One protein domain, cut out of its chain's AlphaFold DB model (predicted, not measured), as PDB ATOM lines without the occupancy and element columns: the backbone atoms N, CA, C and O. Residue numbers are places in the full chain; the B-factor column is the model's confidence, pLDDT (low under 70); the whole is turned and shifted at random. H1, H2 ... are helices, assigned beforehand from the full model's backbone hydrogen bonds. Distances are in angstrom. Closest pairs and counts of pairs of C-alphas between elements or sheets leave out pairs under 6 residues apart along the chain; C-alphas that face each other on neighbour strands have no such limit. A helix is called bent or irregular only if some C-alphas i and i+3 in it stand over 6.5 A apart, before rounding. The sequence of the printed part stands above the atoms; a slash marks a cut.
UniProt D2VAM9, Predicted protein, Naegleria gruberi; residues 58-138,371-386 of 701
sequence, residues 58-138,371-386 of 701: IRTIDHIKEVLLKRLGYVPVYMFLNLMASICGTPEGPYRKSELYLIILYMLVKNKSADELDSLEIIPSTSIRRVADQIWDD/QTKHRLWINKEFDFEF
ATOM      1  N   ILE A  58      -2.485 -37.270 -31.315       88.06
ATOM      2  CA  ILE A  58      -2.004 -38.272 -32.274       88.06
ATOM      3  C   ILE A  58      -1.037 -39.222 -31.559       88.06
ATOM      4  O   ILE A  58       0.076 -38.846 -31.206       88.06
ATOM      5  N   ARG A  59      -1.458 -40.477 -31.339       86.19
ATOM      6  CA  ARG A  59      -0.758 -41.453 -30.468       86.19
ATOM      7  C   ARG A  59       0.715 -41.690 -30.821       86.19
ATOM      8  O   ARG A  59       1.506 -42.009 -29.941       86.19
ATOM      9  N   THR A  60       1.071 -41.567 -32.096       91.75
ATOM     10  CA  THR A  60       2.410 -41.846 -32.640       91.75
ATOM     11  C   THR A  60       3.271 -40.593 -32.828       91.75
ATOM     12  O   THR A  60       4.381 -40.693 -33.353       91.75
ATOM     13  N   ILE A  61       2.802 -39.411 -32.401       94.62
ATOM     14  CA  ILE A  61       3.472 -38.137 -32.698       94.62
ATOM     15  C   ILE A  61       4.902 -38.056 -32.149       94.62
ATOM     16  O   ILE A  61       5.769 -37.502 -32.817       94.62
ATOM     17  N   ASP A  62       5.185 -38.653 -30.987       95.38
ATOM     18  CA  ASP A  62       6.538 -38.681 -30.417       95.38
ATOM     19  C   ASP A  62       7.535 -39.388 -31.353       95.38
ATOM     20  O   ASP A  62       8.645 -38.901 -31.558       95.38
ATOM     21  N   HIS A  63       7.123 -40.494 -31.986       95.69
ATOM     22  CA  HIS A  63       7.953 -41.217 -32.953       95.69
ATOM     23  C   HIS A  63       8.118 -40.435 -34.263       95.69
ATOM     24  O   HIS A  63       9.210 -40.381 -34.824       95.69
ATOM     25  N   ILE A  64       7.061 -39.761 -34.730       96.94
ATOM     26  CA  ILE A  64       7.147 -38.854 -35.885       96.94
ATOM     27  C   ILE A  64       8.160 -37.734 -35.598       96.94
ATOM     28  O   ILE A  64       9.034 -37.466 -36.424       96.94
ATOM     29  N   LYS A  65       8.101 -37.131 -34.404       97.81
ATOM     30  CA  LYS A  65       9.046 -36.101 -33.956       97.81
ATOM     31  C   LYS A  65      10.481 -36.631 -33.868       97.81
ATOM     32  O   LYS A  65      11.391 -35.962 -34.349       97.81
ATOM     33  N   GLU A  66      10.685 -37.834 -33.330       97.94
ATOM     34  CA  GLU A  66      11.990 -38.513 -33.284       97.94
ATOM     35  C   GLU A  66      12.571 -38.735 -34.693       97.94
ATOM     36  O   GLU A  66      13.725 -38.391 -34.953       97.94
ATOM     37  N   VAL A  67      11.768 -39.259 -35.626       98.00
ATOM     38  CA  VAL A  67      12.181 -39.518 -37.014       98.00
ATOM     39  C   VAL A  67      12.569 -38.224 -37.730       98.00
ATOM     40  O   VAL A  67      13.616 -38.182 -38.382       98.00
ATOM     41  N   LEU A  68      11.772 -37.162 -37.582       98.44
ATOM     42  CA  LEU A  68      12.073 -35.846 -38.151       98.44
ATOM     43  C   LEU A  68      13.343 -35.241 -37.539       98.44
ATOM     44  O   LEU A  68      14.208 -34.769 -38.276       98.44
ATOM     45  N   LEU A  69      13.506 -35.328 -36.215       97.81
ATOM     46  CA  LEU A  69      14.699 -34.849 -35.516       97.81
ATOM     47  C   LEU A  69      15.962 -35.592 -35.977       97.81
ATOM     48  O   LEU A  69      16.990 -34.965 -36.220       97.81
ATOM     49  N   LYS A  70      15.876 -36.914 -36.148       97.50
ATOM     50  CA  LYS A  70      16.983 -37.771 -36.595       97.50
ATOM     51  C   LYS A  70      17.350 -37.571 -38.069       97.50
ATOM     52  O   LYS A  70      18.518 -37.720 -38.424       97.50
ATOM     53  N   ARG A  71      16.377 -37.262 -38.933       96.69
ATOM     54  CA  ARG A  71      16.598 -37.020 -40.372       96.69
ATOM     55  C   ARG A  71      17.070 -35.596 -40.666       96.69
ATOM     56  O   ARG A  71      18.012 -35.435 -41.439       96.69
ATOM     57  N   LEU A  72      16.427 -34.592 -40.071       97.62
ATOM     58  CA  LEU A  72      16.561 -33.180 -40.456       97.62
ATOM     59  C   LEU A  72      17.164 -32.284 -39.363       97.62
ATOM     60  O   LEU A  72      17.735 -31.245 -39.679       97.62
ATOM     61  N   GLY A  73      17.068 -32.669 -38.090       97.00
ATOM     62  CA  GLY A  73      17.465 -31.819 -36.968       97.00
ATOM     63  C   GLY A  73      16.434 -30.737 -36.620       97.00
ATOM     64  O   GLY A  73      15.360 -30.640 -37.210       97.00
ATOM     65  N   TYR A  74      16.763 -29.913 -35.626       97.12
ATOM     66  CA  TYR A  74      15.851 -28.910 -35.063       97.12
ATOM     67  C   TYR A  74      15.508 -27.764 -36.029       97.12
ATOM     68  O   TYR A  74      14.334 -27.427 -36.188       97.12
ATOM     69  N   VAL A  75      16.526 -27.166 -36.660       96.06
ATOM     70  CA  VAL A  75      16.390 -25.901 -37.406       96.06
ATOM     71  C   VAL A  75      15.572 -26.052 -38.700       96.06
ATOM     72  O   VAL A  75      14.653 -25.254 -38.886       96.06
ATOM     73  N   PRO A  76      15.784 -27.071 -39.565       97.06
ATOM     74  CA  PRO A  76      14.962 -27.224 -40.768       97.06
ATOM     75  C   PRO A  76      13.494 -27.536 -40.449       97.06
ATOM     76  O   PRO A  76      12.603 -27.026 -41.119       97.06
ATOM     77  N   VAL A  77      13.212 -28.314 -39.396       98.06
ATOM     78  CA  VAL A  77      11.824 -28.598 -38.984       98.06
ATOM     79  C   VAL A  77      11.149 -27.345 -38.412       98.06
ATOM     80  O   VAL A  77       9.996 -27.076 -38.744       98.06
ATOM     81  N   TYR A  78      11.866 -26.529 -37.629       97.06
ATOM     82  CA  TYR A  78      11.371 -25.224 -37.176       97.06
ATOM     83  C   TYR A  78      11.067 -24.287 -38.355       97.06
ATOM     84  O   TYR A  78       9.995 -23.689 -38.403       97.06
ATOM     85  N   MET A  79      11.968 -24.200 -39.339       95.44
ATOM     86  CA  MET A  79      11.756 -23.364 -40.523       95.44
ATOM     87  C   MET A  79      10.594 -23.865 -41.391       95.44
ATOM     88  O   MET A  79       9.813 -23.049 -41.873       95.44
ATOM     89  N   PHE A  80      10.428 -25.183 -41.550       97.56
ATOM     90  CA  PHE A  80       9.251 -25.753 -42.210       97.56
ATOM     91  C   PHE A  80       7.960 -25.333 -41.497       97.56
ATOM     92  O   PHE A  80       7.030 -24.860 -42.143       97.56
ATOM     93  N   LEU A  81       7.914 -25.445 -40.165       97.12
ATOM     94  CA  LEU A  81       6.760 -25.012 -39.373       97.12
ATOM     95  C   LEU A  81       6.478 -23.511 -39.525       97.12
ATOM     96  O   LEU A  81       5.316 -23.146 -39.680       97.12
ATOM     97  N   ASN A  82       7.509 -22.658 -39.533       95.31
ATOM     98  CA  ASN A  82       7.333 -21.222 -39.754       95.31
ATOM     99  C   ASN A  82       6.772 -20.935 -41.158       95.31
ATOM    100  O   ASN A  82       5.742 -20.275 -41.290       95.31
ATOM    101  N   LEU A  83       7.392 -21.491 -42.204       95.31
ATOM    102  CA  LEU A  83       6.983 -21.298 -43.596       95.31
ATOM    103  C   LEU A  83       5.532 -21.747 -43.841       95.31
ATOM    104  O   LEU A  83       4.733 -20.987 -44.386       95.31
ATOM    105  N   MET A  84       5.172 -22.959 -43.404       95.88
ATOM    106  CA  MET A  84       3.835 -23.515 -43.638       95.88
ATOM    107  C   MET A  84       2.737 -22.782 -42.856       95.88
ATOM    108  O   MET A  84       1.614 -22.673 -43.347       95.88
ATOM    109  N   ALA A  85       3.035 -22.285 -41.653       94.25
ATOM    110  CA  ALA A  85       2.082 -21.536 -40.834       94.25
ATOM    111  C   ALA A  85       1.957 -20.062 -41.260       94.25
ATOM    112  O   ALA A  85       0.864 -19.503 -41.194       94.25
ATOM    113  N   SER A  86       3.049 -19.455 -41.739       92.94
ATOM    114  CA  SER A  86       3.062 -18.083 -42.262       92.94
ATOM    115  C   SER A  86       2.265 -17.954 -43.560       92.94
ATOM    116  O   SER A  86       1.534 -16.981 -43.715       92.94
ATOM    117  N   ILE A  87       2.382 -18.935 -44.465       93.88
ATOM    118  CA  ILE A  87       1.680 -18.931 -45.759       93.88
ATOM    119  C   ILE A  87       0.313 -19.625 -45.645       93.88
ATOM    120  O   ILE A  87      -0.728 -18.988 -45.762       93.88
ATOM    121  N   CYS A  88       0.272 -20.926 -45.330       92.88
ATOM    122  CA  CYS A  88      -0.972 -21.712 -45.378       92.88
ATOM    123  C   CYS A  88      -1.913 -21.489 -44.170       92.88
ATOM    124  O   CYS A  88      -3.014 -22.057 -44.115       92.88
ATOM    125  N   GLY A  89      -1.496 -20.680 -43.189       90.31
ATOM    126  CA  GLY A  89      -2.309 -20.226 -42.062       90.31
ATOM    127  C   GLY A  89      -2.700 -21.336 -41.082       90.31
ATOM    128  O   GLY A  89      -1.860 -21.984 -40.472       90.31
ATOM    129  N   THR A  90      -4.005 -21.529 -40.854       90.44
ATOM    130  CA  THR A  90      -4.499 -22.580 -39.941       90.44
ATOM    131  C   THR A  90      -4.904 -23.838 -40.715       90.44
ATOM    132  O   THR A  90      -5.912 -23.781 -41.437       90.44
ATOM    133  N   PRO A  91      -4.207 -24.981 -40.541       89.12
ATOM    134  CA  PRO A  91      -4.571 -26.238 -41.183       89.12
ATOM    135  C   PRO A  91      -5.847 -26.822 -40.570       89.12
ATOM    136  O   PRO A  91      -6.070 -26.808 -39.351       89.12
ATOM    137  N   GLU A  92      -6.735 -27.314 -41.425       84.19
ATOM    138  CA  GLU A  92      -8.069 -27.740 -41.004       84.19
ATOM    139  C   GLU A  92      -8.101 -29.112 -40.311       84.19
ATOM    140  O   GLU A  92      -7.119 -29.844 -40.245       84.19
ATOM    141  N   GLY A  93      -9.244 -29.442 -39.707       82.44
ATOM    142  CA  GLY A  93      -9.426 -30.678 -38.944       82.44
ATOM    143  C   GLY A  93      -9.196 -30.546 -37.427       82.44
ATOM    144  O   GLY A  93      -8.873 -29.464 -36.919       82.44
ATOM    145  N   PRO A  94      -9.428 -31.641 -36.676       85.44
ATOM    146  CA  PRO A  94      -9.572 -31.626 -35.219       85.44
ATOM    147  C   PRO A  94      -8.262 -31.805 -34.435       85.44
ATOM    148  O   PRO A  94      -8.327 -31.943 -33.221       85.44
ATOM    149  N   TYR A  95      -7.104 -31.852 -35.093       90.00
ATOM    150  CA  TYR A  95      -5.794 -32.093 -34.468       90.00
ATOM    151  C   TYR A  95      -5.030 -30.781 -34.224       90.00
ATOM    152  O   TYR A  95      -5.400 -29.742 -34.794       90.00
ATOM    153  N   ARG A  96      -3.967 -30.840 -33.407       90.81
ATOM    154  CA  ARG A  96      -3.022 -29.727 -33.196       90.81
ATOM    155  C   ARG A  96      -2.400 -29.292 -34.529       90.81
ATOM    156  O   ARG A  96      -2.210 -30.111 -35.430       90.81
ATOM    157  N   LYS A  97      -2.117 -28.003 -34.695       92.00
ATOM    158  CA  LYS A  97      -1.656 -27.427 -35.972       92.00
ATOM    159  C   LYS A  97      -0.177 -27.698 -36.223       92.00
ATOM    160  O   LYS A  97       0.176 -28.066 -37.339       92.00
ATOM    161  N   SER A  98       0.638 -27.659 -35.173       94.19
ATOM    162  CA  SER A  98       2.005 -28.193 -35.150       94.19
ATOM    163  C   SER A  98       2.073 -29.629 -35.685       94.19
ATOM    164  O   SER A  98       2.805 -29.910 -36.632       94.19
ATOM    165  N   GLU A  99       1.265 -30.531 -35.128       95.19
ATOM    166  CA  GLU A  99       1.265 -31.959 -35.463       95.19
ATOM    167  C   GLU A  99       0.845 -32.235 -36.908       95.19
ATOM    168  O   GLU A  99       1.459 -33.068 -37.574       95.19
ATOM    169  N   LEU A 100      -0.154 -31.511 -37.424       95.25
ATOM    170  CA  LEU A 100      -0.601 -31.662 -38.811       95.25
ATOM    171  C   LEU A 100       0.504 -31.305 -39.813       95.25
ATOM    172  O   LEU A 100       0.731 -32.062 -40.755       95.25
ATOM    173  N   TYR A 101       1.245 -30.219 -39.583       97.06
ATOM    174  CA  TYR A 101       2.397 -29.880 -40.420       97.06
ATOM    175  C   TYR A 101       3.549 -30.887 -40.266       97.06
ATOM    176  O   TYR A 101       4.132 -31.297 -41.270       97.06
ATOM    177  N   LEU A 102       3.844 -31.355 -39.047       97.69
ATOM    178  CA  LEU A 102       4.856 -32.401 -38.830       97.69
ATOM    179  C   LEU A 102       4.515 -33.697 -39.591       97.69
ATOM    180  O   LEU A 102       5.414 -34.326 -40.144       97.69
ATOM    181  N   ILE A 103       3.237 -34.075 -39.693       96.75
ATOM    182  CA  ILE A 103       2.814 -35.238 -40.490       96.75
ATOM    183  C   ILE A 103       3.040 -35.008 -41.989       96.75
ATOM    184  O   ILE A 103       3.553 -35.901 -42.660       96.75
ATOM    185  N   ILE A 104       2.734 -33.820 -42.517       96.69
ATOM    186  CA  ILE A 104       2.993 -33.487 -43.930       96.69
ATOM    187  C   ILE A 104       4.495 -33.563 -44.252       96.69
ATOM    188  O   ILE A 104       4.877 -34.119 -45.282       96.69
ATOM    189  N   LEU A 105       5.361 -33.095 -43.348       98.12
ATOM    190  CA  LEU A 105       6.811 -33.257 -43.493       98.12
ATOM    191  C   LEU A 105       7.235 -34.734 -43.407       98.12
ATOM    192  O   LEU A 105       8.065 -35.193 -44.190       98.12
ATOM    193  N   TYR A 106       6.638 -35.505 -42.496       97.44
ATOM    194  CA  TYR A 106       6.893 -36.939 -42.335       97.44
ATOM    195  C   TYR A 106       6.505 -37.760 -43.576       97.44
ATOM    196  O   TYR A 106       7.229 -38.692 -43.932       97.44
ATOM    197  N   MET A 107       5.429 -37.390 -44.282       94.94
ATOM    198  CA  MET A 107       5.040 -38.008 -45.559       94.94
ATOM    199  C   MET A 107       6.158 -37.911 -46.607       94.94
ATOM    200  O   MET A 107       6.469 -38.912 -47.255       94.94
ATOM    201  N   LEU A 108       6.815 -36.750 -46.709       94.75
ATOM    202  CA  LEU A 108       7.956 -36.521 -47.605       94.75
ATOM    203  C   LEU A 108       9.227 -37.240 -47.109       94.75
ATOM    204  O   LEU A 108       9.946 -37.867 -47.890       94.75
ATOM    205  N   VAL A 109       9.485 -37.206 -45.797       96.50
ATOM    206  CA  VAL A 109      10.662 -37.836 -45.172       96.50
ATOM    207  C   VAL A 109      10.643 -39.368 -45.280       96.50
ATOM    208  O   VAL A 109      11.697 -39.972 -45.478       96.50
ATOM    209  N   LYS A 110       9.468 -40.007 -45.186       93.75
ATOM    210  CA  LYS A 110       9.306 -41.477 -45.123       93.75
ATOM    211  C   LYS A 110       8.557 -42.108 -46.302       93.75
ATOM    212  O   LYS A 110       8.208 -43.287 -46.221       93.75
ATOM    213  N   ASN A 111       8.297 -41.337 -47.362       90.62
ATOM    214  CA  ASN A 111       7.457 -41.718 -48.502       90.62
ATOM    215  C   ASN A 111       6.152 -42.403 -48.057       90.62
ATOM    216  O   ASN A 111       5.996 -43.616 -48.215       90.62
ATOM    217  N   LYS A 112       5.258 -41.658 -47.401       89.69
ATOM    218  CA  LYS A 112       3.981 -42.182 -46.887       89.69
ATOM    219  C   LYS A 112       2.804 -41.465 -47.534       89.69
ATOM    220  O   LYS A 112       2.686 -40.247 -47.446       89.69
ATOM    221  N   SER A 113       1.926 -42.242 -48.154       89.06
ATOM    222  CA  SER A 113       0.623 -41.803 -48.647       89.06
ATOM    223  C   SER A 113      -0.365 -41.560 -47.499       89.06
ATOM    224  O   SER A 113      -0.189 -42.043 -46.379       89.06
ATOM    225  N   ALA A 114      -1.443 -40.826 -47.786       90.56
ATOM    226  CA  ALA A 114      -2.522 -40.591 -46.825       90.56
ATOM    227  C   ALA A 114      -3.202 -41.896 -46.359       90.56
ATOM    228  O   ALA A 114      -3.619 -41.997 -45.210       90.56
ATOM    229  N   ASP A 115      -3.297 -42.889 -47.244       89.62
ATOM    230  CA  ASP A 115      -3.960 -44.174 -47.008       89.62
ATOM    231  C   ASP A 115      -3.101 -45.129 -46.163       89.62
ATOM    232  O   ASP A 115      -3.628 -45.868 -45.332       89.62
ATOM    233  N   GLU A 116      -1.772 -45.068 -46.297       90.31
ATOM    234  CA  GLU A 116      -0.848 -45.751 -45.380       90.31
ATOM    235  C   GLU A 116      -0.898 -45.158 -43.968       90.31
ATOM    236  O   GLU A 116      -0.839 -45.907 -42.998       90.31
ATOM    237  N   LEU A 117      -1.021 -43.832 -43.823       92.62
ATOM    238  CA  LEU A 117      -1.158 -43.203 -42.502       92.62
ATOM    239  C   LEU A 117      -2.483 -43.570 -41.810       92.62
ATOM    240  O   LEU A 117      -2.509 -43.688 -40.585       92.62
ATOM    241  N   ASP A 118      -3.549 -43.785 -42.583       92.25
ATOM    242  CA  ASP A 118      -4.844 -44.280 -42.092       92.25
ATOM    243  C   ASP A 118      -4.732 -45.755 -41.666       92.25
ATOM    244  O   ASP A 118      -5.101 -46.133 -40.557       92.25
ATOM    245  N   SER A 119      -4.092 -46.573 -42.511       92.56
ATOM    246  CA  SER A 119      -3.846 -48.006 -42.285       92.56
ATOM    247  C   SER A 119      -2.889 -48.297 -41.115       92.56
ATOM    248  O   SER A 119      -2.874 -49.407 -40.590       92.56
ATOM    249  N   LEU A 120      -2.096 -47.306 -40.696       92.00
ATOM    250  CA  LEU A 120      -1.239 -47.334 -39.504       92.00
ATOM    251  C   LEU A 120      -1.910 -46.702 -38.262       92.00
ATOM    252  O   LEU A 120      -1.234 -46.465 -37.261       92.00
ATOM    253  N   GLU A 121      -3.211 -46.390 -38.326       91.81
ATOM    254  CA  GLU A 121      -4.002 -45.707 -37.285       91.81
ATOM    255  C   GLU A 121      -3.429 -44.344 -36.819       91.81
ATOM    256  O   GLU A 121      -3.730 -43.867 -35.721       91.81
ATOM    257  N   ILE A 122      -2.606 -43.685 -37.645       92.19
ATOM    258  CA  ILE A 122      -1.945 -42.415 -37.298       92.19
ATOM    259  C   ILE A 122      -2.934 -41.254 -37.433       92.19
ATOM    260  O   ILE A 122      -3.140 -40.483 -36.493       92.19
ATOM    261  N   ILE A 123      -3.542 -41.110 -38.612       92.69
ATOM    262  CA  ILE A 123      -4.505 -40.050 -38.917       92.69
ATOM    263  C   ILE A 123      -5.397 -40.478 -40.095       92.69
ATOM    264  O   ILE A 123      -4.869 -41.020 -41.065       92.69
ATOM    265  N   PRO A 124      -6.718 -40.206 -40.070       92.94
ATOM    266  CA  PRO A 124      -7.591 -40.556 -41.184       92.94
ATOM    267  C   PRO A 124      -7.163 -39.906 -42.502       92.94
ATOM    268  O   PRO A 124      -6.933 -38.692 -42.556       92.94
ATOM    269  N   SER A 125      -7.155 -40.693 -43.574       92.12
ATOM    270  CA  SER A 125      -6.791 -40.311 -44.946       92.12
ATOM    271  C   SER A 125      -7.514 -39.040 -45.397       92.12
ATOM    272  O   SER A 125      -6.897 -38.095 -45.881       92.12
ATOM    273  N   THR A 126      -8.823 -38.966 -45.147       90.69
ATOM    274  CA  THR A 126      -9.682 -37.801 -45.430       90.69
ATOM    275  C   THR A 126      -9.299 -36.535 -44.658       90.69
ATOM    276  O   THR A 126      -9.540 -35.430 -45.140       90.69
ATOM    277  N   SER A 127      -8.701 -36.672 -43.470       91.06
ATOM    278  CA  SER A 127      -8.231 -35.534 -42.670       91.06
ATOM    279  C   SER A 127      -6.873 -35.035 -43.153       91.06
ATOM    280  O   SER A 127      -6.698 -33.826 -43.282       91.06
ATOM    281  N   ILE A 128      -5.931 -35.938 -43.449       92.62
ATOM    282  CA  ILE A 128      -4.588 -35.543 -43.893       92.62
ATOM    283  C   ILE A 128      -4.549 -35.111 -45.366       92.62
ATOM    284  O   ILE A 128      -3.842 -34.154 -45.664       92.62
ATOM    285  N   ARG A 129      -5.368 -35.698 -46.259       92.25
ATOM    286  CA  ARG A 129      -5.554 -35.200 -47.642       92.25
ATOM    287  C   ARG A 129      -5.968 -33.732 -47.638       92.25
ATOM    288  O   ARG A 129      -5.219 -32.904 -48.121       92.25
ATOM    289  N   ARG A 130      -7.053 -33.380 -46.938       91.88
ATOM    290  CA  ARG A 130      -7.534 -31.989 -46.809       91.88
ATOM    291  C   ARG A 130      -6.460 -30.996 -46.337       91.88
ATOM    292  O   ARG A 130      -6.492 -29.841 -46.742       91.88
ATOM    293  N   VAL A 131      -5.528 -31.419 -45.479       92.75
ATOM    294  CA  VAL A 131      -4.396 -30.578 -45.053       92.75
ATOM    295  C   VAL A 131      -3.303 -30.518 -46.120       92.75
ATOM    296  O   VAL A 131      -2.765 -29.444 -46.368       92.75
ATOM    297  N   ALA A 132      -2.992 -31.636 -46.777       92.75
ATOM    298  CA  ALA A 132      -2.059 -31.675 -47.897       92.75
ATOM    299  C   ALA A 132      -2.548 -30.817 -49.073       92.75
ATOM    300  O   ALA A 132      -1.753 -30.099 -49.663       92.75
ATOM    301  N   ASP A 133      -3.840 -30.845 -49.375       92.19
ATOM    302  CA  ASP A 133      -4.439 -30.098 -50.478       92.19
ATOM    303  C   ASP A 133      -4.530 -28.597 -50.127       92.19
ATOM    304  O   ASP A 133      -4.167 -27.747 -50.940       92.19
ATOM    305  N   GLN A 134      -4.829 -28.253 -48.861       92.62
ATOM    306  CA  GLN A 134      -4.691 -26.877 -48.362       92.62
ATOM    307  C   GLN A 134      -3.255 -26.339 -48.530       92.62
ATOM    308  O   GLN A 134      -3.070 -25.172 -48.861       92.62
ATOM    309  N   ILE A 135      -2.221 -27.145 -48.279       93.75
ATOM    310  CA  ILE A 135      -0.824 -26.685 -48.365       93.75
ATOM    311  C   ILE A 135      -0.338 -26.632 -49.817       93.75
ATOM    312  O   ILE A 135       0.262 -25.641 -50.230       93.75
ATOM    313  N   TRP A 136      -0.569 -27.700 -50.580       93.19
ATOM    314  CA  TRP A 136       0.077 -27.925 -51.872       93.19
ATOM    315  C   TRP A 136      -0.743 -27.491 -53.088       93.19
ATOM    316  O   TRP A 136      -0.162 -27.415 -54.168       93.19
ATOM    317  N   ASP A 137      -2.042 -27.208 -52.928       91.50
ATOM    318  CA  ASP A 137      -2.925 -26.760 -54.011       91.50
ATOM    319  C   ASP A 137      -3.557 -25.395 -53.692       91.50
ATOM    320  O   ASP A 137      -3.303 -24.445 -54.431       91.50
ATOM    321  N   ASP A 138      -4.284 -25.244 -52.570       93.31
ATOM    322  CA  ASP A 138      -4.949 -23.968 -52.218       93.31
ATOM    323  C   ASP A 138      -3.946 -22.807 -52.055       93.31
ATOM    324  O   ASP A 138      -4.232 -21.674 -52.433       93.31
ATOM    325  N   GLN A 371      19.152 -22.691 -31.227       90.88
ATOM    326  CA  GLN A 371      18.508 -21.918 -30.165       90.88
ATOM    327  C   GLN A 371      17.359 -22.693 -29.501       90.88
ATOM    328  O   GLN A 371      16.783 -23.620 -30.076       90.88
ATOM    329  N   THR A 372      16.968 -22.289 -28.288       91.25
ATOM    330  CA  THR A 372      15.894 -22.938 -27.512       91.25
ATOM    331  C   THR A 372      14.575 -23.025 -28.284       91.25
ATOM    332  O   THR A 372      13.929 -24.072 -28.272       91.25
ATOM    333  N   LYS A 373      14.198 -21.974 -29.027       90.50
ATOM    334  CA  LYS A 373      12.944 -21.952 -29.799       90.50
ATOM    335  C   LYS A 373      12.890 -22.957 -30.947       90.50
ATOM    336  O   LYS A 373      11.847 -23.565 -31.178       90.50
ATOM    337  N   HIS A 374      14.033 -23.265 -31.568       94.50
ATOM    338  CA  HIS A 374      14.143 -24.315 -32.593       94.50
ATOM    339  C   HIS A 374      13.780 -25.711 -32.060       94.50
ATOM    340  O   HIS A 374      13.565 -26.630 -32.846       94.50
ATOM    341  N   ARG A 375      13.700 -25.877 -30.732       94.94
ATOM    342  CA  ARG A 375      13.363 -27.129 -30.040       94.94
ATOM    343  C   ARG A 375      11.896 -27.220 -29.608       94.94
ATOM    344  O   ARG A 375      11.461 -28.314 -29.259       94.94
ATOM    345  N   LEU A 376      11.128 -26.123 -29.660       92.75
ATOM    346  CA  LEU A 376       9.747 -26.052 -29.145       92.75
ATOM    347  C   LEU A 376       8.844 -27.158 -29.696       92.75
ATOM    348  O   LEU A 376       8.084 -27.760 -28.945       92.75
ATOM    349  N   TRP A 377       8.974 -27.475 -30.985       94.88
ATOM    350  CA  TRP A 377       8.136 -28.463 -31.663       94.88
ATOM    351  C   TRP A 377       8.304 -29.902 -31.149       94.88
ATOM    352  O   TRP A 377       7.408 -30.724 -31.356       94.88
ATOM    353  N   ILE A 378       9.386 -30.215 -30.424       95.19
ATOM    354  CA  ILE A 378       9.534 -31.502 -29.727       95.19
ATOM    355  C   ILE A 378       8.552 -31.615 -28.555       95.19
ATOM    356  O   ILE A 378       7.971 -32.682 -28.349       95.19
ATOM    357  N   ASN A 379       8.291 -30.523 -27.829       91.81
ATOM    358  CA  ASN A 379       7.449 -30.531 -26.630       91.81
ATOM    359  C   ASN A 379       6.046 -31.075 -26.942       91.81
ATOM    360  O   ASN A 379       5.429 -30.701 -27.942       91.81
ATOM    361  N   LYS A 380       5.518 -31.962 -26.089       86.19
ATOM    362  CA  LYS A 380       4.212 -32.612 -26.318       86.19
ATOM    363  C   LYS A 380       3.041 -31.634 -26.299       86.19
ATOM    364  O   LYS A 380       2.050 -31.841 -26.984       86.19
ATOM    365  N   GLU A 381       3.174 -30.556 -25.535       86.50
ATOM    366  CA  GLU A 381       2.125 -29.547 -25.392       86.50
ATOM    367  C   GLU A 381       2.168 -28.473 -26.488       86.50
ATOM    368  O   GLU A 381       1.196 -27.736 -26.635       86.50
ATOM    369  N   PHE A 382       3.239 -28.415 -27.292       90.50
ATOM    370  CA  PHE A 382       3.425 -27.377 -28.305       90.50
ATOM    371  C   PHE A 382       2.378 -27.442 -29.428       90.50
ATOM    372  O   PHE A 382       2.304 -28.403 -30.199       90.50
ATOM    373  N   ASP A 383       1.643 -26.347 -29.572       91.38
ATOM    374  CA  ASP A 383       0.927 -25.952 -30.779       91.38
ATOM    375  C   ASP A 383       1.146 -24.444 -30.992       91.38
ATOM    376  O   ASP A 383       1.664 -23.761 -30.107       91.38
ATOM    377  N   PHE A 384       0.777 -23.922 -32.158       91.00
ATOM    378  CA  PHE A 384       0.886 -22.492 -32.438       91.00
ATOM    379  C   PHE A 384      -0.034 -21.670 -31.532       91.00
ATOM    380  O   PHE A 384      -1.162 -22.070 -31.220       91.00
ATOM    381  N   GLU A 385       0.419 -20.470 -31.175       88.38
ATOM    382  CA  GLU A 385      -0.452 -19.472 -30.572       88.38
ATOM    383  C   GLU A 385      -1.575 -19.088 -31.537       88.38
ATOM    384  O   GLU A 385      -1.408 -19.081 -32.758       88.38
ATOM    385  N   PHE A 386      -2.732 -18.731 -30.984       82.75
ATOM    386  CA  PHE A 386      -3.867 -18.275 -31.771       82.75
ATOM    387  C   PHE A 386      -4.298 -16.889 -31.337       82.75
ATOM    388  O   PHE A 386      -4.655 -16.694 -30.175       82.75
TER     389      PHE A 386
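What this domain is: This is residues 58 to 138 and 371 to 386 of the 701 residues of the protein "Predicted protein" of Naegleria gruberi (UniProt D2VAM9). H3 is the middle helix, with H2, H1 and H5 packed crosswise round it; H4 folds back on H5, and short H6 packs on H2. The 97 printed residues hold six named helices, H1 to H6 in order, and no named strand: all helix. The whole is compact, radius of gyration of the C-alphas 12.4 A, spanning 36 by 26 by 22 A.

Where its parts are: Find C-alpha 74 at (15.851, -28.910, -35.063); H2 runs 21.0 A from there to residue 88. H3, residues 97 to 110, spans 20.0 A; H1, 61 to 72, 16.0 A; H5, 125 to 138, 18.0 A. H4 is residues 114 to 119; H6, residues 372 to 378, is irregular, with C-alphas 374 and 377 7.4 A apart, and it ends with C-alpha 378 at (9.534, -31.502, -29.727).

How they stand to each other: Closest C-alphas show where helices touch, among them H2 and H3 at Leu 81 and Tyr 101, 6.6 A, a steep tilt of 63 degrees. H1 touches H3 at Ile 64 and Tyr 106, 6.7 A. H4 and H5 form a helical hairpin. O i to N i+4 pairs are within hydrogen-bond range throughout H1, H2 and H4, 9 of 10 in H3, 8 of 10 in H5, and 0 of 3 in H6, with 3 of 4 O i to N i+3.

The domain as a whole: Residues 139 to 370 are cut out, a 32.3 A gap between C-alphas 138 and 371. No printed residue is under 70.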